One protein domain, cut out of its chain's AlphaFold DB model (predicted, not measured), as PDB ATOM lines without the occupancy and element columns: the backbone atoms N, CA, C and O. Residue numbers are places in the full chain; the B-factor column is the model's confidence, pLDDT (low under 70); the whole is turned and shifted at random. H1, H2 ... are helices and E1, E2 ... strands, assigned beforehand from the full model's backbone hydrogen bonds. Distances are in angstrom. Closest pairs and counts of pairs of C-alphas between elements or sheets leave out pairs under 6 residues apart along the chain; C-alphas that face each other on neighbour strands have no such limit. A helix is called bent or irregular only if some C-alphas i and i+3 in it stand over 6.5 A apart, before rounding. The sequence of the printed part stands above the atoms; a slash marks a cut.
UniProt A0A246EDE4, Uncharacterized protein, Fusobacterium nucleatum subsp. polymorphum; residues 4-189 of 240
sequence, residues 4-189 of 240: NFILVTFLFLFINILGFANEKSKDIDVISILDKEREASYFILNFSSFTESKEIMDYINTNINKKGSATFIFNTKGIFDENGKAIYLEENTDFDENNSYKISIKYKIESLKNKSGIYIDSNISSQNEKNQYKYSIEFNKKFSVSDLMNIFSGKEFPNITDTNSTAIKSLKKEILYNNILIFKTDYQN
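AT A GLANCE: This is residues 4 to 189 of the 240 residues of an uncharacterized protein of Fusobacterium nucleatum subsp. polymorphum (UniProt A0A246EDE4). One wide antiparallel sheet of eight strands forms a wall, with the long helix H3 crossing one face, the shorter H5 over E5 and H4 beside E1, E3 and E4; the other face is bare. The short helices H1 and H2 are off the sheet, and residues 22 to 28 stand free and stick out. The printed part has 186 residues, in the order H1 H2 H3 H4 E1 E2 E3 E4 E5 E6 H5 E7 E8; the sheet's order is E3 E2 E1 E4 E5 E6 E7 E8. The class is mixed, helices and strands, in two layers, with H3, H4 and H5 on one face of the sheet. The whole is compact and flat, with a radius of gyration of the C-alphas of 17.6 A and spans of 54 by 50 by 22 A.

IN THESE COORDINATES: The strands are E3, residues 86 to 89; E2, 78 to 81; E1, 69 to 75, 20.2 A long; E4, 102 to 112, 33.0 A; E5, 115 to 125, 33.1 A; E6, 130 to 139, 30.5 A; E7, 168 to 177, 27.3 A; and E8, 180 to 188, 24.5 A, ending at C-alpha 188 at (78.413, 100.111, 102.070). The helices are H3, residues 30 to 52, 35.8 A, beginning at C-alpha 30 at (72.399, 111.365, 82.656); H4, 54 to 67, 19.6 A; H5, 145 to 152; H1, 6 to 11; and H2, 15 to 19. H3 is irregular, but only just: C-alphas 47 and 50 are 6.6 A apart.

HOW THE PARTS SIT: E1 E2 E3 and E4 E5 E6 are meanders, each strand the antiparallel neighbour of the one before; E1 E2 E3 E4 form a Greek key, four strands in a row of which E1 E2 E3 are a meander and the first, E1, is the antiparallel neighbour of the fourth, E4. Within hydrogen-bond range are N 107 and O 72 of E4 and E1, 2.8 A, and N 106 and O 121 of E4 and E5, 2.8 A. In the hairpin E7 and E8, N 173 and O 185 are 2.9 A apart. H3 runs across the strands, at 68 degrees to E5 on the local plane and a height over the sheet of 9.6 A; its closest C-alphas to E8 are those of Ile 33 and Ile 182, 6.7 A. H5, on the same face, runs slantwise to the strands, at 48 degrees to E5 on the local plane. H3 and H5 only just touch, with 3 pairs of C-alphas within 8 A, the closest Thr 51 and Met 149, 6.5 A. H4 stands at the sheet's level, its height 0.6 A; the closest C-alphas of H4 and E1 are those of Asn 63 and Ala 70, 5.1 A. H2 only just touches H3, with 3 pairs within 8 A, the closest Leu 18 and Ile 31, 7.2 A. H1 is close to H3 but not clearly touching, Leu 11 and Ser 41 being the closest C-alphas, 8.0 A. Every O i to N i+4 pair is within hydrogen-bond range in H1, H4 and H5, against 14 of 19 in H3 and 0 of 1 in H2, where 1 of 2 O i to N i+3 pairs is.

THE WHOLE: The C-alphas farthest apart are those of Glu 23 and Lys 66, 54.3 A. The printed part has no cut; the links E3 to E4 and H5 to E7 are long. Mean pLDDT of the printed part is 75.2, and it is under 70 in residues 4 to 26, 43 to 51, 91 to 101 and 153 to 167.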
ATOM      1  N   ASN A   4      97.617 100.378  91.115       36.06
ATOM      2  CA  ASN A   4      97.331 101.614  91.868       36.06
ATOM      3  C   ASN A   4      96.118 102.389  91.318       36.06
ATOM      4  O   ASN A   4      95.648 103.329  91.948       36.06
ATOM      5  N   PHE A   5      95.605 101.984  90.152       37.81
ATOM      6  CA  PHE A   5      94.488 102.634  89.467       37.81
ATOM      7  C   PHE A   5      93.139 102.376  90.165       37.81
ATOM      8  O   PHE A   5      92.207 103.142  89.980       37.81
ATOM      9  N   ILE A   6      93.047 101.345  91.014       44.16
ATOM     10  CA  ILE A   6      91.790 100.690  91.418       44.16
ATOM     11  C   ILE A   6      90.870 101.558  92.301       44.16
ATOM     12  O   ILE A   6      89.652 101.447  92.184       44.16
ATOM     13  N   LEU A   7      91.383 102.473  93.139       39.78
ATOM     14  CA  LEU A   7      90.489 103.375  93.897       39.78
ATOM     15  C   LEU A   7      90.042 104.589  93.081       39.78
ATOM     16  O   LEU A   7      88.897 105.024  93.203       39.78
ATOM     17  N   VAL A   8      90.915 105.084  92.198       43.47
ATOM     18  CA  VAL A   8      90.497 106.004  91.137       43.47
ATOM     19  C   VAL A   8      89.432 105.289  90.302       43.47
ATOM     20  O   VAL A   8      88.385 105.856  90.067       43.47
ATOM     21  N   THR A   9      89.559 103.992  90.019       40.88
ATOM     22  CA  THR A   9      88.504 103.210  89.355       40.88
ATOM     23  C   THR A   9      87.200 103.125  90.149       40.88
ATOM     24  O   THR A   9      86.173 103.043  89.508       40.88
ATOM     25  N   PHE A  10      87.158 103.211  91.486       46.62
ATOM     26  CA  PHE A  10      85.886 103.274  92.237       46.62
ATOM     27  C   PHE A  10      85.237 104.662  92.221       46.62
ATOM     28  O   PHE A  10      84.015 104.771  92.122       46.62
ATOM     29  N   LEU A  11      86.051 105.721  92.269       43.44
ATOM     30  CA  LEU A  11      85.591 107.096  92.060       43.44
ATOM     31  C   LEU A  11      85.155 107.314  90.593       43.44
ATOM     32  O   LEU A  11      84.260 108.107  90.332       43.44
ATOM     33  N   PHE A  12      85.731 106.549  89.658       42.50
ATOM     34  CA  PHE A  12      85.521 106.622  88.209       42.50
ATOM     35  C   PHE A  12      84.721 105.428  87.640       42.50
ATOM     36  O   PHE A  12      84.521 105.350  86.431       42.50
ATOM     37  N   LEU A  13      84.202 104.508  88.467       46.94
ATOM     38  CA  LEU A  13      83.445 103.326  88.002       46.94
ATOM     39  C   LEU A  13      82.145 103.766  87.309       46.94
ATOM     40  O   LEU A  13      81.585 103.052  86.482       46.94
ATOM     41  N   PHE A  14      81.717 104.993  87.609       46.22
ATOM     42  CA  PHE A  14      80.597 105.689  86.995       46.22
ATOM     43  C   PHE A  14      80.908 106.258  85.604       46.22
ATOM     44  O   PHE A  14      79.996 106.409  84.799       46.22
ATOM     45  N   ILE A  15      82.180 106.505  85.277       41.16
ATOM     46  CA  ILE A  15      82.614 107.027  83.970       41.16
ATOM     47  C   ILE A  15      82.563 105.936  82.899       41.16
ATOM     48  O   ILE A  15      82.218 106.220  81.757       41.16
ATOM     49  N   ASN A  16      82.763 104.666  83.265       43.72
ATOM     50  CA  ASN A  16      82.530 103.552  82.341       43.72
ATOM     51  C   ASN A  16      81.041 103.370  81.987       43.72
ATOM     52  O   ASN A  16      80.734 102.661  81.033       43.72
ATOM     53  N   ILE A  17      80.111 104.054  82.679       49.66
ATOM     54  CA  ILE A  17      78.688 104.055  82.305       49.66
ATOM     55  C   ILE A  17      78.437 104.849  81.006       49.66
ATOM     56  O   ILE A  17      77.386 104.695  80.390       49.66
ATOM     57  N   LEU A  18      79.403 105.653  80.531       45.09
ATOM     58  CA  LEU A  18      79.301 106.411  79.271       45.09
ATOM     59  C   LEU A  18      78.953 105.528  78.057       45.09
ATOM     60  O   LEU A  18      78.352 106.023  77.109       45.09
ATOM     61  N   GLY A  19      79.258 104.225  78.094       48.16
ATOM     62  CA  GLY A  19      78.845 103.271  77.056       48.16
ATOM     63  C   GLY A  19      77.369 102.843  77.098       48.16
ATOM     64  O   GLY A  19      76.887 102.243  76.143       48.16
ATOM     65  N   PHE A  20      76.636 103.139  78.177       51.69
ATOM     66  CA  PHE A  20      75.341 102.515  78.494       51.69
ATOM     67  C   PHE A  20      74.152 103.473  78.480       51.69
ATOM     68  O   PHE A  20      73.007 103.024  78.537       51.69
ATOM     69  N   ALA A  21      74.387 104.779  78.328       50.75
ATOM     70  CA  ALA A  21      73.337 105.749  78.030       50.75
ATOM     71  C   ALA A  21      72.856 105.610  76.568       50.75
ATOM     72  O   ALA A  21      72.797 106.581  75.821       50.75
ATOM     73  N   ASN A  22      72.523 104.391  76.137       47.72
ATOM     74  CA  ASN A  22      71.954 104.139  74.824       47.72
ATOM     75  C   ASN A  22      70.420 104.257  74.908       47.72
ATOM     76  O   ASN A  22      69.735 103.370  75.416       47.72
ATOM     77  N   GLU A  23      69.921 105.417  74.465       48.00
ATOM     78  CA  GLU A  23      68.588 105.773  73.929       48.00
ATOM     79  C   GLU A  23      67.277 105.399  74.664       48.00
ATOM     80  O   GLU A  23      66.226 105.949  74.326       48.00
ATOM     81  N   LYS A  24      67.263 104.520  75.674       49.72
ATOM     82  CA  LYS A  24      66.013 103.899  76.165       49.72
ATOM     83  C   LYS A  24      65.189 104.731  77.158       49.72
ATOM     84  O   LYS A  24      64.026 104.410  77.385       49.72
ATOM     85  N   SER A  25      65.729 105.818  77.714       52.19
ATOM     86  CA  SER A  25      64.952 106.804  78.483       52.19
ATOM     87  C   SER A  25      65.502 108.204  78.227       52.19
ATOM     88  O   SER A  25      66.670 108.474  78.503       52.19
ATOM     89  N   LYS A  26      64.659 109.091  77.682       62.41
ATOM     90  CA  LYS A  26      64.962 110.513  77.426       62.41
ATOM     91  C   LYS A  26      64.576 111.423  78.601       62.41
ATOM     92  O   LYS A  26      64.623 112.638  78.469       62.41
ATOM     93  N   ASP A  27      64.141 110.854  79.726       72.88
ATOM     94  CA  ASP A  27      63.538 111.621  80.823       72.88
ATOM     95  C   ASP A  27      64.543 112.346  81.717       72.88
ATOM     96  O   ASP A  27      64.134 113.253  82.441       72.88
ATOM     97  N   ILE A  28      65.806 111.903  81.708       78.81
ATOM     98  CA  ILE A  28      66.906 112.500  82.473       78.81
ATOM     99  C   ILE A  28      68.164 112.556  81.607       78.81
ATOM    100  O   ILE A  28      68.559 111.512  81.078       78.81
ATOM    101  N   ASP A  29      68.818 113.712  81.512       81.62
ATOM    102  CA  ASP A  29      70.133 113.877  80.884       81.62
ATOM    103  C   ASP A  29      71.251 113.380  81.813       81.62
ATOM    104  O   ASP A  29      71.951 114.119  82.510       81.62
ATOM    105  N   VAL A  30      71.396 112.055  81.841       78.12
ATOM    106  CA  VAL A  30      72.399 111.365  82.656       78.12
ATOM    107  C   VAL A  30      73.820 111.784  82.274       78.12
ATOM    108  O   VAL A  30      74.663 111.893  83.160       78.12
ATOM    109  N   ILE A  31      74.087 112.038  80.990       77.00
ATOM    110  CA  ILE A  31      75.434 112.365  80.505       77.00
ATOM    111  C   ILE A  31      75.870 113.716  81.070       77.00
ATOM    112  O   ILE A  31      76.921 113.787  81.704       77.00
ATOM    113  N   SER A  32      75.032 114.752  80.950       82.31
ATOM    114  CA  SER A  32      75.345 116.080  81.495       82.31
ATOM    115  C   SER A  32      75.604 116.052  83.005       82.31
ATOM    116  O   SER A  32      76.527 116.701  83.505       82.31
ATOM    117  N   ILE A  33      74.819 115.278  83.763       83.62
ATOM    118  CA  ILE A  33      74.997 115.170  85.217       83.62
ATOM    119  C   ILE A  33      76.292 114.432  85.571       83.62
ATOM    120  O   ILE A  33      76.981 114.827  86.515       83.62
ATOM    121  N   LEU A  34      76.643 113.381  84.827       77.75
ATOM    122  CA  LEU A  34      77.903 112.663  85.022       77.75
ATOM    123  C   LEU A  34      79.119 113.510  84.625       77.75
ATOM    124  O   LEU A  34      80.147 113.438  85.295       77.75
ATOM    125  N   ASP A  35      79.010 114.368  83.612       78.50
ATOM    126  CA  ASP A  35      80.075 115.321  83.284       78.50
ATOM    127  C   ASP A  35      80.325 116.298  84.446       78.50
ATOM    128  O   ASP A  35      81.475 116.480  84.855       78.50
ATOM    129  N   LYS A  36      79.263 116.829  85.068       82.12
ATOM    130  CA  LYS A  36      79.372 117.663  86.284       82.12
ATOM    131  C   LYS A  36      79.978 116.899  87.461       82.12
ATOM    132  O   LYS A  36      80.756 117.453  88.239       82.12
ATOM    133  N   GLU A  37      79.632 115.620  87.616       79.88
ATOM    134  CA  GLU A  37      80.226 114.744  88.632       79.88
ATOM    135  C   GLU A  37      81.734 114.586  88.443       79.88
ATOM    136  O   GLU A  37      82.483 114.671  89.427       79.88
ATOM    137  N   ARG A  38      82.162 114.414  87.189       75.06
ATOM    138  CA  ARG A  38      83.559 114.252  86.799       75.06
ATOM    139  C   ARG A  38      84.351 115.536  87.018       75.06
ATOM    140  O   ARG A  38      85.428 115.488  87.610       75.06
ATOM    141  N   GLU A  39      83.823 116.679  86.589       74.50
ATOM    142  CA  GLU A  39      84.429 117.995  86.831       74.50
ATOM    143  C   GLU A  39      84.632 118.254  88.327       74.50
ATOM    144  O   GLU A  39      85.719 118.647  88.752       74.50
ATOM    145  N   ALA A  40      83.624 117.943  89.145       73.06
ATOM    146  CA  ALA A  40      83.714 118.054  90.594       73.06
ATOM    147  C   ALA A  40      84.814 117.170  91.195       73.06
ATOM    148  O   ALA A  40      85.558 117.608  92.074       73.06
ATOM    149  N   SER A  41      84.921 115.921  90.729       71.69
ATOM    150  CA  SER A  41      85.972 114.995  91.160       71.69
ATOM    151  C   SER A  41      87.359 115.539  90.818       71.69
ATOM    152  O   SER A  41      88.223 115.582  91.692       71.69
ATOM    153  N   TYR A  42      87.568 116.010  89.584       70.81
ATOM    154  CA  TYR A  42      88.841 116.610  89.177       70.81
ATOM    155  C   TYR A  42      89.176 117.865  89.971       70.81
ATOM    156  O   TYR A  42      90.317 118.027  90.392       70.81
ATOM    157  N   PHE A  43      88.191 118.729  90.216       69.31
ATOM    158  CA  PHE A  43      88.378 119.917  91.036       69.31
ATOM    159  C   PHE A  43      88.893 119.535  92.430       69.31
ATOM    160  O   PHE A  43      89.949 120.004  92.837       69.31
ATOM    161  N   ILE A  44      88.209 118.624  93.132       68.25
ATOM    162  CA  ILE A  44      88.602 118.183  94.480       68.25
ATOM    163  C   ILE A  44      90.013 117.572  94.495       68.25
ATOM    164  O   ILE A  44      90.769 117.833  95.432       68.25
ATOM    165  N   LEU A  45      90.360 116.786  93.470       65.69
ATOM    166  CA  LEU A  45      91.682 116.173  93.327       65.69
ATOM    167  C   LEU A  45      92.772 117.211  93.038       65.69
ATOM    168  O   LEU A  45      93.834 117.140  93.633       65.69
ATOM    169  N   ASN A  46      92.524 118.210  92.192       64.31
ATOM    170  CA  ASN A  46      93.529 119.227  91.865       64.31
ATOM    171  C   ASN A  46      93.922 120.086  93.077       64.31
ATOM    172  O   ASN A  46      95.075 120.503  93.177       64.31
ATOM    173  N   PHE A  47      93.014 120.295  94.038       64.62
ATOM    174  CA  PHE A  47      93.371 120.968  95.290       64.62
ATOM    175  C   PHE A  47      94.288 120.135  96.177       64.62
ATOM    176  O   PHE A  47      94.878 120.681  97.094       64.62
ATOM    177  N   SER A  48      94.520 118.853  95.896       62.19
ATOM    178  CA  SER A  48      95.469 118.052  96.664       62.19
ATOM    179  C   SER A  48      96.936 118.468  96.491       62.19
ATOM    180  O   SER A  48      97.810 117.842  97.089       62.19
ATOM    181  N   SER A  49      97.267 119.489  95.698       62.41
ATOM    182  CA  SER A  49      98.628 120.041  95.641       62.41
ATOM    183  C   SER A  49      99.120 120.510  97.017       62.41
ATOM    184  O   SER A  49     100.294 120.333  97.338       62.41
ATOM    185  N   PHE A  50      98.223 120.969  97.903       68.19
ATOM    186  CA  PHE A  50      98.588 121.361  99.270       68.19
ATOM    187  C   PHE A  50      99.168 120.213 100.110       68.19
ATOM    188  O   PHE A  50      99.807 120.461 101.131       68.19
ATOM    189  N   THR A  51      98.967 118.953  99.697       66.31
ATOM    190  CA  THR A  51      99.563 117.777 100.358       66.31
ATOM    191  C   THR A  51     101.090 117.767 100.308       66.31
ATOM    192  O   THR A  51     101.717 117.005 101.039       66.31
ATOM    193  N   GLU A  52     101.691 118.619  99.478       72.56
ATOM    194  CA  GLU A  52     103.138 118.795  99.374       72.56
ATOM    195  C   GLU A  52     103.693 119.855 100.343       72.56
ATOM    196  O   GLU A  52     104.898 119.874 100.593       72.56
ATOM    197  N   SER A  53     102.846 120.715 100.928       82.94
ATOM    198  CA  SER A  53     103.291 121.718 101.907       82.94
ATOM    199  C   SER A  53     103.618 121.062 103.243       82.94
ATOM    200  O   SER A  53     102.798 120.371 103.861       82.94
ATOM    201  N   LYS A  54     104.829 121.343 103.727       87.00
ATOM    202  CA  LYS A  54     105.310 120.860 105.019       87.00
ATOM    203  C   LYS A  54     104.455 121.390 106.167       87.00
ATOM    204  O   LYS A  54     104.104 120.618 107.053       87.00
ATOM    205  N   GLU A  55     104.082 122.667 106.142       90.69
ATOM    206  CA  GLU A  55     103.276 123.311 107.186       90.69
ATOM    207  C   GLU A  55     101.938 122.593 107.382       90.69
ATOM    208  O   GLU A  55     101.504 122.329 108.508       90.69
ATOM    209  N   ILE A  56     101.302 122.226 106.271       88.12
ATOM    210  CA  ILE A  56     100.003 121.559 106.269       88.12
ATOM    211  C   ILE A  56     100.147 120.116 106.741       88.12
ATOM    212  O   ILE A  56      99.372 119.661 107.586       88.12
ATOM    213  N   MET A  57     101.168 119.403 106.265       88.75
ATOM    214  CA  MET A  57     101.451 118.042 106.716       88.75
ATOM    215  C   MET A  57     101.796 117.984 108.208       88.75
ATOM    216  O   MET A  57     101.304 117.103 108.917       88.75
ATOM    217  N   ASP A  58     102.578 118.936 108.715       92.38
ATOM    218  CA  ASP A  58     102.915 119.052 110.136       92.38
ATOM    219  C   ASP A  58     101.664 119.336 110.978       92.38
ATOM    220  O   ASP A  58     101.459 118.712 112.030       92.38
ATOM    221  N   TYR A  59     100.775 120.213 110.496       93.69
ATOM    222  CA  TYR A  59      99.481 120.474 111.126       93.69
ATOM    223  C   TYR A  59      98.615 119.207 111.204       93.69
ATOM    224  O   TYR A  59      98.095 118.879 112.280       93.69
ATOM    225  N   ILE A  60      98.473 118.478 110.090       92.12
ATOM    226  CA  ILE A  60      97.662 117.256 110.011       92.12
ATOM    227  C   ILE A  60      98.224 116.193 110.961       92.12
ATOM    228  O   ILE A  60      97.487 115.667 111.797       92.12
ATOM    229  N   ASN A  61      99.530 115.916 110.889       92.50
ATOM    230  CA  ASN A  61     100.194 114.935 111.747       92.50
ATOM    231  C   ASN A  61     100.039 115.280 113.234       92.50
ATOM    232  O   ASN A  61      99.679 114.422 114.042       92.50
ATOM    233  N   THR A  62     100.255 116.545 113.602       94.69
ATOM    234  CA  THR A  62     100.137 117.009 114.991       94.69
ATOM    235  C   THR A  62      98.726 116.808 115.535       94.69
ATOM    236  O   THR A  62      98.555 116.309 116.649       94.69
ATOM    237  N   ASN A  63      97.702 117.183 114.764       94.94
ATOM    238  CA  ASN A  63      96.314 117.065 115.205       94.94
ATOM    239  C   ASN A  63      95.838 115.610 115.228       94.94
ATOM    240  O   ASN A  63      95.204 115.208 116.202       94.94
ATOM    241  N   ILE A  64      96.212 114.786 114.245       92.94
ATOM    242  CA  ILE A  64      95.894 113.352 114.258       92.94
ATOM    243  C   ILE A  64      96.551 112.653 115.451       92.94
ATOM    244  O   ILE A  64      95.886 111.883 116.139       92.94
ATOM    245  N   ASN A  65      97.806 112.965 115.776       91.25
ATOM    246  CA  ASN A  65      98.476 112.367 116.933       91.25
ATOM    247  C   ASN A  65      97.847 112.789 118.274       91.25
ATOM    248  O   ASN A  65      97.839 111.999 119.214       91.25
ATOM    249  N   LYS A  66      97.305 114.011 118.371       92.62
ATOM    250  CA  LYS A  66      96.680 114.533 119.602       92.62
ATOM    251  C   LYS A  66      95.207 114.148 119.761       92.62
ATOM    252  O   LYS A  66      94.777 113.816 120.859       92.62
ATOM    253  N   LYS A  67      94.425 114.256 118.685       94.00
ATOM    254  CA  LYS A  67      92.953 114.174 118.679       94.00
ATOM    255  C   LYS A  67      92.416 112.996 117.857       94.00
ATOM    256  O   LYS A  67      91.210 112.769 117.838       94.00
ATOM    257  N   GLY A  68      93.267 112.286 117.115       92.38
ATOM    258  CA  GLY A  68      92.862 111.249 116.157       92.38
ATOM    259  C   GLY A  68      92.303 111.780 114.831       92.38
ATOM    260  O   GLY A  68      91.967 110.994 113.945       92.38
ATOM    261  N   SER A  69      92.200 113.104 114.681       94.81
ATOM    262  CA  SER A  69      91.698 113.758 113.473       94.81
ATOM    263  C   SER A  69      92.287 115.153 113.277       94.81
ATOM    264  O   SER A  69      92.708 115.790 114.243       94.81
ATOM    265  N   ALA A  70      92.296 115.623 112.033       94.19
ATOM    266  CA  ALA A  70      92.638 116.988 111.654       94.19
ATOM    267  C   ALA A  70      91.535 117.563 110.758       94.19
ATOM    268  O   ALA A  70      91.092 116.890 109.827       94.19
ATOM    269  N   THR A  71      91.123 118.802 111.030       94.69
ATOM    270  CA  THR A  71      90.148 119.546 110.224       94.69
ATOM    271  C   THR A  71      90.783 120.849 109.764       94.69
ATOM    272  O   THR A  71      91.334 121.579 110.584       94.69
ATOM    273  N   PHE A  72      90.686 121.157 108.477       91.88
ATOM    274  CA  PHE A  72      91.197 122.405 107.913       91.88
ATOM    275  C   PHE A  72      90.322 122.870 106.751       91.88
ATOM    276  O   PHE A  72      89.541 122.101 106.187       91.88
ATOM    277  N   ILE A  73      90.414 124.154 106.429       90.88
ATOM    278  CA  ILE A  73      89.590 124.833 105.439       90.88
ATOM    279  C   ILE A  73      90.514 125.480 104.420       90.88
ATOM    280  O   ILE A  73      91.321 126.332 104.777       90.88
ATOM    281  N   PHE A  74      90.361 125.098 103.160       86.81
ATOM    282  CA  PHE A  74      90.938 125.804 102.029       86.81
ATOM    283  C   PHE A  74      89.964 126.880 101.544       86.81
ATOM    284  O   PHE A  74      88.762 126.631 101.406       86.81
ATOM    285  N   ASN A  75      90.476 128.073 101.272       85.50
ATOM    286  CA  ASN A  75      89.775 129.114 100.532       85.50
ATOM    287  C   ASN A  75      90.787 129.920  99.702       85.50
ATOM    288  O   ASN A  75      91.984 129.654  99.736       85.50
ATOM    289  N   THR A  76      90.311 130.937  98.989       78.38
ATOM    290  CA  THR A  76      91.139 131.773  98.105       78.38
ATOM    291  C   THR A  76      92.235 132.579  98.805       78.38
ATOM    292  O   THR A  76      93.005 133.228  98.124       78.38
ATOM    293  N   LYS A  77      92.300 132.598 100.141       82.50
ATOM    294  CA  LYS A  77      93.344 133.285 100.922       82.50
ATOM    295  C   LYS A  77      94.415 132.327 101.453       82.50
ATOM    296  O   LYS A  77      95.380 132.774 102.068       82.50
ATOM    297  N   GLY A  78      94.213 131.019 101.298       85.88
ATOM    298  CA  GLY A  78      95.078 129.981 101.845       85.88
ATOM    299  C   GLY A  78      94.315 128.941 102.663       85.88
ATOM    300  O   GLY A  78      93.136 128.654 102.431       85.88
ATOM    301  N   ILE A  79      95.009 128.345 103.630       88.75
ATOM    302  CA  ILE A  79      94.530 127.209 104.419       88.75
ATOM    303  C   ILE A  79      94.492 127.576 105.896       88.75
ATOM    304  O   ILE A  79      95.459 128.080 106.464       88.75
ATOM    305  N   PHE A  80      93.356 127.290 106.523       91.62
ATOM    306  CA  PHE A  80      93.017 127.693 107.880       91.62
ATOM    307  C   PHE A  80      92.602 126.482 108.707       91.62
ATOM    308  O   PHE A  80      92.078 125.503 108.179       91.62
ATOM    309  N   ASP A  81      92.811 126.538 110.016       93.19
ATOM    310  CA  ASP A  81      92.286 125.533 110.930       93.19
ATOM    311  C   ASP A  81      90.770 125.684 111.149       93.19
ATOM    312  O   ASP A  81      90.118 126.609 110.659       93.19
ATOM    313  N   GLU A  82      90.194 124.760 111.918       90.19
ATOM    314  CA  GLU A  82      88.769 124.756 112.274       90.19
ATOM    315  C   GLU A  82      88.278 126.008 113.026       90.19
ATOM    316  O   GLU A  82      87.072 126.246 113.063       90.19
ATOM    317  N   ASN A  83      89.187 126.815 113.584       91.88
ATOM    318  CA  ASN A  83      88.890 128.060 114.297       91.88
ATOM    319  C   ASN A  83      89.193 129.313 113.454       91.88
ATOM    320  O   ASN A  83      89.062 130.430 113.952       91.88
ATOM    321  N   GLY A  84      89.614 129.147 112.196       89.31
ATOM    322  CA  GLY A  84      89.963 130.247 111.299       89.31
ATOM    323  C   GLY A  84      91.382 130.793 111.477       89.31
ATOM    324  O   GLY A  84      91.703 131.834 110.905       89.31
ATOM    325  N   LYS A  85      92.257 130.120 112.235       92.56
ATOM    326  CA  LYS A  85      93.676 130.487 112.314       92.56
ATOM    327  C   LYS A  85      94.400 129.995 111.062       92.56
ATOM    328  O   LYS A  85      94.281 128.828 110.702       92.56
ATOM    329  N   ALA A  86      95.180 130.865 110.424       91.56
ATOM    330  CA  ALA A  86      95.970 130.494 109.255       91.56
ATOM    331  C   ALA A  86      96.986 129.383 109.591       91.56
ATOM    332  O   ALA A  86      97.711 129.463 110.586       91.56
ATOM    333  N   ILE A  87      97.013 128.357 108.743       90.50
ATOM    334  CA  ILE A  87      98.023 127.292 108.692       90.50
ATOM    335  C   ILE A  87      99.039 127.634 107.600       90.50
ATOM    336  O   ILE A  87     100.240 127.513 107.816       90.50
ATOM    337  N   TYR A  88      98.540 128.087 106.450       87.62
ATOM    338  CA  TYR A  88      99.319 128.507 105.293       87.62
ATOM    339  C   TYR A  88      98.591 129.663 104.602       87.62
ATOM    340  O   TYR A  88      97.369 129.619 104.456       87.62
ATOM    341  N   LEU A  89      99.326 130.693 104.190       83.44
ATOM    342  CA  LEU A  89      98.808 131.803 103.391       83.44
ATOM    343  C   LEU A  89      99.464 131.739 102.017       83.44
ATOM    344  O   LEU A  89     100.664 131.504 101.916       83.44
ATOM    345  N   GLU A  90      98.673 131.935 100.973       72.00
ATOM    346  CA  GLU A  90      99.173 131.942  99.602       72.00
ATOM    347  C   GLU A  90      99.708 133.353  99.294       72.00
ATOM    348  O   GLU A  90      98.962 134.328  99.349       72.00
ATOM    349  N   GLU A  91     101.024 133.484  99.066       58.38
ATOM    350  CA  GLU A  91     101.716 134.790  98.986       58.38
ATOM    351  C   GLU A  91     101.391 135.602  97.720       58.38
ATOM    352  O   GLU A  91     101.654 136.800  97.680       58.38
ATOM    353  N   ASN A  92     100.792 134.982  96.702       50.72
ATOM    354  CA  ASN A  92     100.332 135.648  95.487       50.72
ATOM    355  C   ASN A  92      99.069 134.964  94.994       50.72
ATOM    356  O   ASN A  92      99.120 133.987  94.249       50.72
ATOM    357  N   THR A  93      97.922 135.486  95.392       48.78
ATOM    358  CA  THR A  93      96.685 135.106  94.736       48.78
ATOM    359  C   THR A  93      96.422 136.142  93.656       48.78
ATOM    360  O   THR A  93      95.824 137.176  93.934       48.78
ATOM    361  N   ASP A  94      96.753 135.815  92.405       45.00
ATOM    362  CA  ASP A  94      96.124 136.416  91.212       45.00
ATOM    363  C   ASP A  94      94.599 136.119  91.162       45.00
ATOM    364  O   ASP A  94      93.934 136.281  90.138       45.00
ATOM    365  N   PHE A  95      93.999 135.679  92.278       49.06
ATOM    366  CA  PHE A  95      92.581 135.846  92.536       49.06
ATOM    367  C   PHE A  95      92.305 137.337  92.697       49.06
ATOM    368  O   PHE A  95      92.236 137.862  93.804       49.06
ATOM    369  N   ASP A  96      92.157 137.993  91.549       43.81
ATOM    370  CA  ASP A  96      91.589 139.322  91.401       43.81
ATOM    371  C   ASP A  96      90.425 139.478  92.397       43.81
ATOM    372  O   ASP A  96      89.572 138.594  92.494       43.81
ATOM    373  N   GLU A  97      90.356 140.569  93.162       48.19
ATOM    374  CA  GLU A  97      89.213 140.823  94.059       48.19
ATOM    375  C   GLU A  97      87.883 140.887  93.273       48.19
ATOM    376  O   GLU A  97      86.799 140.755  93.846       48.19
ATOM    377  N   ASN A  98      87.975 141.008  91.941       50.94
ATOM    378  CA  ASN A  98      86.882 140.910  90.977       50.94
ATOM    379  C   ASN A  98      86.557 139.480  90.501       50.94
ATOM    380  O   ASN A  98      85.559 139.294  89.795       50.94
ATOM    381  N   ASN A  99      87.341 138.457  90.864       51.38
ATOM    382  CA  ASN A  99      87.012 137.069  90.554       51.38
ATOM    383  C   ASN A  99      85.728 136.692  91.293       51.38
ATOM    384  O   ASN A  99      85.683 136.516  92.507       51.38
ATOM    385  N   SER A 100      84.661 136.539  90.515       57.25
ATOM    386  CA  SER A 100      83.303 136.245  90.982       57.25
ATOM    387  C   SER A 100      83.158 134.956  91.806       57.25
ATOM    388  O   SER A 100      82.085 134.724  92.360       57.25
ATOM    389  N   TYR A 101      84.203 134.126  91.893       64.19
ATOM    390  CA  TYR A 101      84.181 132.812  92.522       64.19
ATOM    391  C   TYR A 101      84.602 132.860  93.995       64.19
ATOM    392  O   TYR A 101      85.737 133.173  94.338       64.19
ATOM    393  N   LYS A 102      83.693 132.456  94.882       79.62
ATOM    394  CA  LYS A 102      83.965 132.144  96.286       79.62
ATOM    395  C   LYS A 102      84.074 130.635  96.441       79.62
ATOM    396  O   LYS A 102      83.091 129.922  96.234       79.62
ATOM    397  N   ILE A 103      85.256 130.170  96.834       82.25
ATOM    398  CA  ILE A 103      85.552 128.759  97.097       82.25
ATOM    399  C   ILE A 103      85.816 128.584  98.592       82.25
ATOM    400  O   ILE A 103      86.608 129.317  99.186       82.25
ATOM    401  N   SER A 104      85.171 127.593  99.196       87.50
ATOM    402  CA  SER A 104      85.484 127.112 100.538       87.50
ATOM    403  C   SER A 104      85.418 125.595 100.552       87.50
ATOM    404  O   SER A 104      84.383 125.019 100.227       87.50
ATOM    405  N   ILE A 105      86.515 124.942 100.922       86.69
ATOM    406  CA  ILE A 105      86.585 123.486 101.007       86.69
ATOM    407  C   ILE A 105      87.016 123.098 102.408       86.69
ATOM    408  O   ILE A 105      88.127 123.404 102.833       86.69
ATOM    409  N   LYS A 106      86.135 122.410 103.128       90.75
ATOM    410  CA  LYS A 106      86.428 121.850 104.439       90.75
ATOM    411  C   LYS A 106      86.886 120.409 104.285       90.75
ATOM    412  O   LYS A 106      86.132 119.562 103.810       90.75
ATOM    413  N   TYR A 107      88.089 120.134 104.763       88.81
ATOM    414  CA  TYR A 107      88.668 118.804 104.836       88.81
ATOM    415  C   TYR A 107      88.665 118.309 106.274       88.81
ATOM    416  O   TYR A 107      88.971 119.056 107.206       88.81
ATOM    417  N   LYS A 108      88.361 117.025 106.452       92.38
ATOM    418  CA  LYS A 108      88.596 116.296 107.695       92.38
ATOM    419  C   LYS A 108      89.293 114.982 107.380       92.38
ATOM    420  O   LYS A 108      88.828 114.218 106.537       92.38
ATOM    421  N   ILE A 109      90.374 114.706 108.094       89.94
ATOM    422  CA  ILE A 109      91.141 113.468 107.976       89.94
ATOM    423  C   ILE A 109      91.167 112.804 109.342       89.94
ATOM    424  O   ILE A 109      91.484 113.441 110.345       89.94
ATOM    425  N   GLU A 110      90.814 111.525 109.388       92.50
ATOM    426  CA  GLU A 110      90.775 110.729 110.611       92.50
ATOM    427  C   GLU A 110      91.716 109.530 110.493       92.50
ATOM    428  O   GLU A 110      91.699 108.799 109.500       92.50
ATOM    429  N   SER A 111      92.500 109.283 111.542       89.25
ATOM    430  CA  SER A 111      93.288 108.058 111.686       89.25
ATOM    431  C   SER A 111      93.295 107.612 113.145       89.25
ATOM    432  O   SER A 111      94.015 108.130 113.996       89.25
ATOM    433  N   LEU A 112      92.448 106.628 113.430       87.12
ATOM    434  CA  LEU A 112      92.209 106.022 114.734       87.12
ATOM    435  C   LEU A 112      92.626 104.549 114.702       87.12
ATOM    436  O   LEU A 112      92.798 103.960 113.640       87.12
ATOM    437  N   LYS A 113      92.757 103.919 115.878       83.25
ATOM    438  CA  LYS A 113      93.281 102.545 116.030       83.25
ATOM    439  C   LYS A 113      92.660 101.523 115.058       83.25
ATOM    440  O   LYS A 113      93.394 100.710 114.512       83.25
ATOM    441  N   ASN A 114      91.348 101.608 114.820       84.69
ATOM    442  CA  ASN A 114      90.586 100.652 114.005       84.69
ATOM    443  C   ASN A 114      89.784 101.315 112.865       84.69
ATOM    444  O   ASN A 114      88.897 100.688 112.294       84.69
ATOM    445  N   LYS A 115      90.022 102.598 112.576       88.06
ATOM    446  CA  LYS A 115      89.264 103.349 111.567       88.06
ATOM    447  C   LYS A 115      90.125 104.463 111.003       88.06
ATOM    448  O   LYS A 115      90.767 105.179 111.763       88.06
ATOM    449  N   SER A 116      90.032 104.680 109.703       90.62
ATOM    450  CA  SER A 116      90.492 105.912 109.070       90.62
ATOM    451  C   SER A 116      89.410 106.473 108.163       90.62
ATOM    452  O   SER A 116      88.468 105.764 107.810       90.62
ATOM    453  N   GLY A 117      89.521 107.740 107.788       89.56
ATOM    454  CA  GLY A 117      88.576 108.334 106.854       89.56
ATOM    455  C   GLY A 117      89.011 109.688 106.327       89.56
ATOM    456  O   GLY A 117      89.815 110.382 106.949       89.56
ATOM    457  N   ILE A 118      88.460 110.038 105.170       87.75
ATOM    458  CA  ILE A 118      88.632 111.334 104.515       87.75
ATOM    459  C   ILE A 118      87.232 111.875 104.251       87.75
ATOM    460  O   ILE A 118      86.389 111.168 103.697       87.75
ATOM    461  N   TYR A 119      86.989 113.117 104.654       90.69
ATOM    462  CA  TYR A 119      85.713 113.799 104.483       90.69
ATOM    463  C   TYR A 119      85.954 115.183 103.897       90.69
ATOM    464  O   TYR A 119      86.882 115.885 104.303       90.69
ATOM    465  N   ILE A 120      85.108 115.556 102.948       88.38
ATOM    466  CA  ILE A 120      85.228 116.771 102.156       88.38
ATOM    467  C   ILE A 120      83.838 117.385 102.039       88.38
ATOM    468  O   ILE A 120      82.886 116.698 101.667       88.38
ATOM    469  N   ASP A 121      83.737 118.671 102.348       91.12
ATOM    470  CA  ASP A 121      82.562 119.501 102.084       91.12
ATOM    471  C   ASP A 121      83.045 120.768 101.380       91.12
ATOM    472  O   ASP A 121      83.674 121.631 101.999       91.12
ATOM    473  N   SER A 122      82.828 120.844 100.070       87.44
ATOM    474  CA  SER A 122      83.184 122.003  99.264       87.44
ATOM    475  C   SER A 122      81.951 122.789  98.864       87.44
ATOM    476  O   SER A 122      80.948 122.238  98.421       87.44
ATOM    477  N   ASN A 123      82.058 124.104  98.997       87.88
ATOM    478  CA  ASN A 123      81.072 125.078  98.580       87.88
ATOM    479  C   ASN A 123      81.762 126.015  97.592       87.88
ATOM    480  O   ASN A 123      82.740 126.685  97.935       87.88
ATOM    481  N   ILE A 124      81.265 126.036  96.362       84.19
ATOM    482  CA  ILE A 124      81.762 126.884  95.285       84.19
ATOM    483  C   ILE A 124      80.597 127.731  94.817       84.19
ATOM    484  O   ILE A 124      79.544 127.211  94.461       84.19
ATOM    485  N   SER A 125      80.773 129.042  94.805       82.56
ATOM    486  CA  SER A 125      79.751 129.941  94.284       82.56
ATOM    487  C   SER A 125      80.364 130.976  93.369       82.56
ATOM    488  O   SER A 125      81.426 131.500  93.679       82.56
ATOM    489  N   SER A 126      79.691 131.263  92.265       78.50
ATOM    490  CA  SER A 126      79.959 132.390  91.379       78.50
ATOM    491  C   SER A 126      78.765 133.349  91.395       78.50
ATOM    492  O   SER A 126      77.812 133.147  92.154       78.50
ATOM    493  N   GLN A 127      78.773 134.391  90.557       73.44
ATOM    494  CA  GLN A 127      77.589 135.245  90.381       73.44
ATOM    495  C   GLN A 127      76.347 134.449  89.941       73.44
ATOM    496  O   GLN A 127      75.244 134.763  90.382       73.44
ATOM    497  N   ASN A 128      76.529 133.401  89.128       76.00
ATOM    498  CA  ASN A 128      75.433 132.662  88.496       76.00
ATOM    499  C   ASN A 128      75.291 131.220  88.992       76.00
ATOM    500  O   ASN A 128      74.292 130.573  88.680       76.00
ATOM    501  N   GLU A 129      76.259 130.714  89.759       83.06
ATOM    502  CA  GLU A 129      76.274 129.317  90.186       83.06
ATOM    503  C   GLU A 129      76.502 129.142  91.685       83.06
ATOM    504  O   GLU A 129      77.248 129.894  92.310       83.06
ATOM    505  N   LYS A 130      75.869 128.126  92.277       88.94
ATOM    506  CA  LYS A 130      76.063 127.729  93.682       88.94
ATOM    507  C   LYS A 130      76.108 126.216  93.797       88.94
ATOM    508  O   LYS A 130      75.073 125.556  93.852       88.94
ATOM    509  N   ASN A 131      77.316 125.684  93.857       89.69
ATOM    510  CA  ASN A 131      77.579 124.261  93.791       89.69
ATOM    511  C   ASN A 131      78.136 123.773  95.130       89.69
ATOM    512  O   ASN A 131      78.983 124.428  95.742       89.69
ATOM    513  N   GLN A 132      77.660 122.616  95.584       92.25
ATOM    514  CA  GLN A 132      78.170 121.956  96.781       92.25
ATOM    515  C   GLN A 132      78.545 120.516  96.456       92.25
ATOM    516  O   GLN A 132      77.751 119.787  95.860       92.25
ATOM    517  N   TYR A 133      79.721 120.093  96.904       89.00
ATOM    518  CA  TYR A 133      80.180 118.720  96.750       89.00
ATOM    519  C   TYR A 133      80.557 118.154  98.110       89.00
ATOM    520  O   TYR A 133      81.423 118.675  98.813       89.00
ATOM    521  N   LYS A 134      79.901 117.058  98.482       91.12
ATOM    522  CA  LYS A 134      80.210 116.315  99.701       91.12
ATOM    523  C   LYS A 134      80.780 114.974  99.313       91.12
ATOM    524  O   LYS A 134      80.191 114.268  98.500       91.12
ATOM    525  N   TYR A 135      81.898 114.613  99.917       86.56
ATOM    526  CA  TYR A 135      82.535 113.323  99.720       86.56
ATOM    527  C   TYR A 135      82.997 112.771 101.059       86.56
ATOM    528  O   TYR A 135      83.551 113.492 101.888       86.56
ATOM    529  N   SER A 136      82.782 111.482 101.282       88.25
ATOM    530  CA  SER A 136      83.336 110.786 102.434       88.25
ATOM    531  C   SER A 136      83.735 109.373 102.065       88.25
ATOM    532  O   SER A 136      82.980 108.674 101.391       88.25
ATOM    533  N   ILE A 137      84.882 108.946 102.570       85.62
ATOM    534  CA  ILE A 137      85.329 107.561 102.533       85.62
ATOM    535  C   ILE A 137      85.744 107.148 103.942       85.62
ATOM    536  O   ILE A 137      86.513 107.840 104.610       85.62
ATOM    537  N   GLU A 138      85.206 106.024 104.407       89.12
ATOM    538  CA  GLU A 138      85.591 105.395 105.665       89.12
ATOM    539  C   GLU A 138      86.296 104.076 105.392       89.12
ATOM    540  O   GLU A 138      85.850 103.271 104.572       89.12
ATOM    541  N   PHE A 139      87.336 103.813 106.173       86.06
ATOM    542  CA  PHE A 139      88.080 102.569 106.164       86.06
ATOM    543  C   PHE A 139      87.888 101.806 107.480       86.06
ATOM    544  O   PHE A 139      87.843 102.401 108.557       86.06
ATOM    545  N   ASN A 140      87.815 100.480 107.412       84.38
ATOM    546  CA  ASN A 140      87.712  99.563 108.560       84.38
ATOM    547  C   ASN A 140      89.075  99.234 109.210       84.38
ATOM    548  O   ASN A 140      89.179  98.310 110.015       84.38
ATOM    549  N   LYS A 141      90.121  99.985 108.857       84.12
ATOM    550  CA  LYS A 141      91.459  99.873 109.433       84.12
ATOM    551  C   LYS A 141      92.126 101.235 109.535       84.12
ATOM    552  O   LYS A 141      91.699 102.198 108.897       84.12
ATOM    553  N   LYS A 142      93.198 101.286 110.321       87.38
ATOM    554  CA  LYS A 142      94.073 102.450 110.403       87.38
ATOM    555  C   LYS A 142      94.974 102.534 109.171       87.38
ATOM    556  O   LYS A 142      95.643 101.562 108.827       87.38
ATOM    557  N   PHE A 143      95.040 103.717 108.580       85.62
ATOM    558  CA  PHE A 143      96.045 104.120 107.601       85.62
ATOM    559  C   PHE A 143      96.970 105.182 108.197       85.62
ATOM    560  O   PHE A 143      96.565 105.947 109.081       85.62
ATOM    561  N   SER A 144      98.219 105.231 107.728       85.00
ATOM    562  CA  SER A 144      99.103 106.348 108.063       85.00
ATOM    563  C   SER A 144      98.580 107.644 107.435       85.00
ATOM    564  O   SER A 144      97.796 107.616 106.485       85.00
ATOM    565  N   VAL A 145      99.003 108.793 107.966       84.25
ATOM    566  CA  VAL A 145      98.635 110.093 107.385       84.25
ATOM    567  C   VAL A 145      99.117 110.179 105.941       84.25
ATOM    568  O   VAL A 145      98.333 110.538 105.073       84.25
ATOM    569  N   SER A 146     100.359 109.773 105.667       82.19
ATOM    570  CA  SER A 146     100.909 109.729 104.309       82.19
ATOM    571  C   SER A 146     100.086 108.851 103.369       82.19
ATOM    572  O   SER A 146      99.807 109.279 102.255       82.19
ATOM    573  N   ASP A 147      99.629 107.675 103.815       80.81
ATOM    574  CA  ASP A 147      98.771 106.821 102.983       80.81
ATOM    575  C   ASP A 147      97.452 107.526 102.662       80.81
ATOM    576  O   ASP A 147      97.031 107.548 101.512       80.81
ATOM    577  N   LEU A 148      96.811 108.143 103.660       80.88
ATOM    578  CA  LEU A 148      95.564 108.882 103.454       80.88
ATOM    579  C   LEU A 148      95.749 110.071 102.507       80.88
ATOM    580  O   LEU A 148      94.879 110.305 101.671       80.88
ATOM    581  N   MET A 149      96.875 110.784 102.589       78.31
ATOM    582  CA  MET A 149      97.171 111.872 101.655       78.31
ATOM    583  C   MET A 149      97.426 111.353 100.242       78.31
ATOM    584  O   MET A 149      96.923 111.937  99.294       78.31
ATOM    585  N   ASN A 150      98.138 110.239 100.081       75.56
ATOM    586  CA  ASN A 150      98.378 109.647  98.763       75.56
ATOM    587  C   ASN A 150      97.075 109.167  98.105       75.56
ATOM    588  O   ASN A 150      96.865 109.403  96.913       75.56
ATOM    589  N   ILE A 151      96.179 108.573  98.904       74.25
ATOM    590  CA  ILE A 151      94.817 108.202  98.502       74.25
ATOM    591  C   ILE A 151      94.030 109.440  98.071       74.25
ATOM    592  O   ILE A 151      93.388 109.429  97.022       74.25
ATOM    593  N   PHE A 152      94.076 110.500  98.878       72.62
ATOM    594  CA  PHE A 152      93.378 111.750  98.604       72.62
ATOM    595  C   PHE A 152      93.894 112.437  97.332       72.62
ATOM    596  O   PHE A 152      93.090 112.890  96.526       72.62
ATOM    597  N   SER A 153      95.210 112.465  97.120       69.00
ATOM    598  CA  SER A 153      95.839 113.144  95.984       69.00
ATOM    599  C   SER A 153      95.795 112.362  94.673       69.00
ATOM    600  O   SER A 153      96.336 112.818  93.670       69.00
ATOM    601  N   GLY A 154      95.240 111.146  94.674       64.44
ATOM    602  CA  GLY A 154      95.226 110.272  93.499       64.44
ATOM    603  C   GLY A 154      96.617 109.868  92.987       64.44
ATOM    604  O   GLY A 154      96.715 109.296  91.905       64.44
ATOM    605  N   LYS A 155      97.688 110.163  93.742       57.31
ATOM    606  CA  LYS A 155      99.085 109.972  93.321       57.31
ATOM    607  C   LYS A 155      99.471 108.505  93.331       57.31
ATOM    608  O   LYS A 155     100.003 107.998  92.353       57.31
ATOM    609  N   GLU A 156      99.164 107.815  94.419       51.34
ATOM    610  CA  GLU A 156      99.384 106.384  94.549       51.34
ATOM    611  C   GLU A 156      98.384 105.828  95.554       51.34
ATOM    612  O   GLU A 156      98.241 106.342  96.662       51.34
ATOM    613  N   PHE A 157      97.737 104.718  95.213       46.94
ATOM    614  CA  PHE A 157      97.380 103.791  96.272       46.94
ATOM    615  C   PHE A 157      98.650 103.039  96.665       46.94
ATOM    616  O   PHE A 157      99.301 102.501  95.766       46.94
ATOM    617  N   PRO A 158      99.027 102.975  97.955       41.31
ATOM    618  CA  PRO A 158     100.158 102.155  98.363       41.31
ATOM    619  C   PRO A 158      99.913 100.731  97.872       41.31
ATOM    620  O   PRO A 158      98.858 100.178  98.175       41.31
ATOM    621  N   ASN A 159     100.864 100.209  97.085       37.25
ATOM    622  CA  ASN A 159     100.919  98.884  96.458       37.25
ATOM    623  C   ASN A 159      99.937  97.894  97.112       37.25
ATOM    624  O   ASN A 159     100.267  97.194  98.073       37.25
ATOM    625  N   ILE A 160      98.690  97.901  96.632       45.97
ATOM    626  CA  ILE A 160      97.632  97.078  97.202       45.97
ATOM    627  C   ILE A 160      97.859  95.682  96.644       45.97
ATOM    628  O   ILE A 160      97.405  95.342  95.554       45.97
ATOM    629  N   THR A 161      98.610  94.860  97.371       35.94
ATOM    630  CA  THR A 161      98.420  93.414  97.261       35.94
ATOM    631  C   THR A 161      96.952  93.120  97.574       35.94
ATOM    632  O   THR A 161      96.333  93.876  98.319       35.94
ATOM    633  N   ASP A 162      96.387  92.079  96.962       40.78
ATOM    634  CA  ASP A 162      94.951  91.814  96.738       40.78
ATOM    635  C   ASP A 162      94.035  91.713  98.001       40.78
ATOM    636  O   ASP A 162      92.966  91.119  97.959       40.78
ATOM    637  N   THR A 163      94.417  92.285  99.147       41.12
ATOM    638  CA  THR A 163      93.751  92.183 100.452       41.12
ATOM    639  C   THR A 163      93.059  93.462 100.953       41.12
ATOM    640  O   THR A 163      92.332  93.369 101.938       41.12
ATOM    641  N   ASN A 164      93.207  94.646 100.327       46.66
ATOM    642  CA  ASN A 164      92.766  95.922 100.944       46.66
ATOM    643  C   ASN A 164      91.661  96.729 100.247       46.66
ATOM    644  O   ASN A 164      91.261  97.755 100.793       46.66
ATOM    645  N   SER A 165      91.104  96.313  99.117       48.59
ATOM    646  CA  SER A 165      89.825  96.892  98.665       48.59
ATOM    647  C   SER A 165      88.698  96.615  99.674       48.59
ATOM    648  O   SER A 165      87.865  97.481  99.939       48.59
ATOM    649  N   THR A 166      88.786  95.472 100.371       53.00
ATOM    650  CA  THR A 166      88.000  95.144 101.572       53.00
ATOM    651  C   THR A 166      88.147  96.165 102.703       53.00
ATOM    652  O   THR A 166      87.381  96.120 103.668       53.00
ATOM    653  N   ALA A 167      89.119  97.085 102.617       66.75
ATOM    654  CA  ALA A 167      89.339  98.080 103.646       66.75
ATOM    655  C   ALA A 167      88.291  99.200 103.624       66.75
ATOM    656  O   ALA A 167      88.084  99.856 104.643       66.75
ATOM    657  N   ILE A 168      87.637  99.450 102.482       76.56
ATOM    658  CA  ILE A 168      86.593 100.474 102.388       76.56
ATOM    659  C   ILE A 168      85.359  99.967 103.122       76.56
ATOM    660  O   ILE A 168      84.681  99.032 102.701       76.56
ATOM    661  N   LYS A 169      85.038 100.631 104.225       84.25
ATOM    662  CA  LYS A 169      83.829 100.370 104.996       84.25
ATOM    663  C   LYS A 169      82.617 101.017 104.336       84.25
ATOM    664  O   LYS A 169      81.558 100.396 104.242       84.25
ATOM    665  N   SER A 170      82.768 102.268 103.911       86.00
ATOM    666  CA  SER A 170      81.709 103.011 103.238       86.00
ATOM    667  C   SER A 170      82.257 104.160 102.408       86.00
ATOM    668  O   SER A 170      83.275 104.750 102.768       86.00
ATOM    669  N   LEU A 171      81.529 104.527 101.362       85.94
ATOM    670  CA  LEU A 171      81.757 105.733 100.579       85.94
ATOM    671  C   LEU A 171      80.426 106.453 100.383       85.94
ATOM    672  O   LEU A 171      79.397 105.810 100.189       85.94
ATOM    673  N   LYS A 172      80.439 107.780 100.451       89.81
ATOM    674  CA  LYS A 172      79.278 108.613 100.133       89.81
ATOM    675  C   LYS A 172      79.710 109.808  99.316       89.81
ATOM    676  O   LYS A 172      80.729 110.420  99.637       89.81
ATOM    677  N   LYS A 173      78.914 110.165  98.313       88.12
ATOM    678  CA  LYS A 173      79.090 111.406  97.564       88.12
ATOM    679  C   LYS A 173      77.741 112.044  97.258       88.12
ATOM    680  O   LYS A 173      76.802 111.352  96.878       88.12
ATOM    681  N   GLU A 174      77.660 113.357  97.418       92.06
ATOM    682  CA  GLU A 174      76.496 114.171  97.064       92.06
ATOM    683  C   GLU A 174      76.958 115.398  96.281       92.06
ATOM    684  O   GLU A 174      77.959 116.023  96.635       92.06
ATOM    685  N   ILE A 175      76.225 115.733  95.220       90.44
ATOM    686  CA  ILE A 175      76.494 116.899  94.381       90.44
ATOM    687  C   ILE A 175      75.224 117.704  94.240       90.44
ATOM    688  O   ILE A 175      74.209 117.213  93.736       90.44
ATOM    689  N   LEU A 176      75.317 118.954  94.665       92.56
ATOM    690  CA  LEU A 176      74.302 119.952  94.442       92.56
ATOM    691  C   LEU A 176      74.825 120.925  93.395       92.56
ATOM    692  O   LEU A 176      75.901 121.493  93.564       92.56
ATOM    693  N   TYR A 177      74.047 121.131  92.342       90.06
ATOM    694  CA  TYR A 177      74.294 122.159  91.342       90.06
ATOM    695  C   TYR A 177      73.184 123.200  91.459       90.06
ATOM    696  O   TYR A 177      72.003 122.857  91.422       90.06
ATOM    697  N   ASN A 178      73.546 124.459  91.688       90.19
ATOM    698  CA  ASN A 178      72.608 125.536  92.032       90.19
ATOM    699  C   ASN A 178      71.658 125.192  93.192       90.19
ATOM    700  O   ASN A 178      70.460 125.458  93.134       90.19
ATOM    701  N   ASN A 179      72.206 124.608  94.263       90.50
ATOM    702  CA  ASN A 179      71.475 124.092  95.433       90.50
ATOM    703  C   ASN A 179      70.459 122.970  95.138       90.50
ATOM    704  O   ASN A 179      69.687 122.598  96.022       90.50
ATOM    705  N   ILE A 180      70.459 122.407  93.931       92.50
ATOM    706  CA  ILE A 180      69.612 121.276  93.551       92.50
ATOM    707  C   ILE A 180      70.474 120.017  93.579       92.50
ATOM    708  O   ILE A 180      71.503 119.962  92.911       92.50
ATOM    709  N   LEU A 181      70.067 119.001  94.345       94.00
ATOM    710  CA  LEU A 181      70.731 117.697  94.337       94.00
ATOM    711  C   LEU A 181      70.586 117.073  92.946       94.00
ATOM    712  O   LEU A 181      69.465 116.816  92.519       94.00
ATOM    713  N   ILE A 182      71.707 116.819  92.272       91.94
ATOM    714  CA  ILE A 182      71.737 116.187  90.940       91.94
ATOM    715  C   ILE A 182      72.326 114.778  90.982       91.94
ATOM    716  O   ILE A 182      71.991 113.934  90.157       91.94
ATOM    717  N   PHE A 183      73.166 114.489  91.976       90.69
ATOM    718  CA  PHE A 183      73.847 113.205  92.091       90.69
ATOM    719  C   PHE A 183      74.024 112.821  93.554       90.69
ATOM    720  O   PHE A 183      74.468 113.625  94.376       90.69
ATOM    721  N   LYS A 184      73.714 111.566  93.869       92.44
ATOM    722  CA  LYS A 184      73.983 110.961  95.169       92.44
ATOM    723  C   LYS A 184      74.453 109.533  94.986       92.44
ATOM    724  O   LYS A 184      73.828 108.780  94.247       92.44
ATOM    725  N   THR A 185      75.486 109.139  95.714       88.44
ATOM    726  CA  THR A 185      75.894 107.742  95.817       88.44
ATOM    727  C   THR A 185      76.207 107.370  97.255       88.44
ATOM    728  O   THR A 185      76.795 108.154  98.004       88.44
ATOM    729  N   ASP A 186      75.808 106.160  97.622       89.44
ATOM    730  CA  ASP A 186      76.108 105.520  98.891       89.44
ATOM    731  C   ASP A 186      76.630 104.110  98.602       89.44
ATOM    732  O   ASP A 186      75.957 103.300  97.964       89.44
ATOM    733  N   TYR A 187      77.821 103.804  99.098       85.38
ATOM    734  CA  TYR A 187      78.416 102.479  99.075       85.38
ATOM    735  C   TYR A 187      78.646 101.995 100.502       85.38
ATOM    736  O   TYR A 187      79.279 102.679 101.307       85.38
ATOM    737  N   GLN A 188      78.156 100.799 100.812       85.75
ATOM    738  CA  GLN A 188      78.413 100.111 102.070       85.75
ATOM    739  C   GLN A 188      78.147  98.614 101.903       85.75
ATOM    740  O   GLN A 188      77.236  98.225 101.175       85.75
ATOM    741  N   ASN A 189      78.899  97.764 102.609       81.94
ATOM    742  CA  ASN A 189      78.672  96.312 102.641       81.94
ATOM    743  C   ASN A 189      78.584  95.690 101.236       81.94
ATOM    744  O   ASN A 189      77.647  94.946 100.949       81.94
TER     745      ASN A 189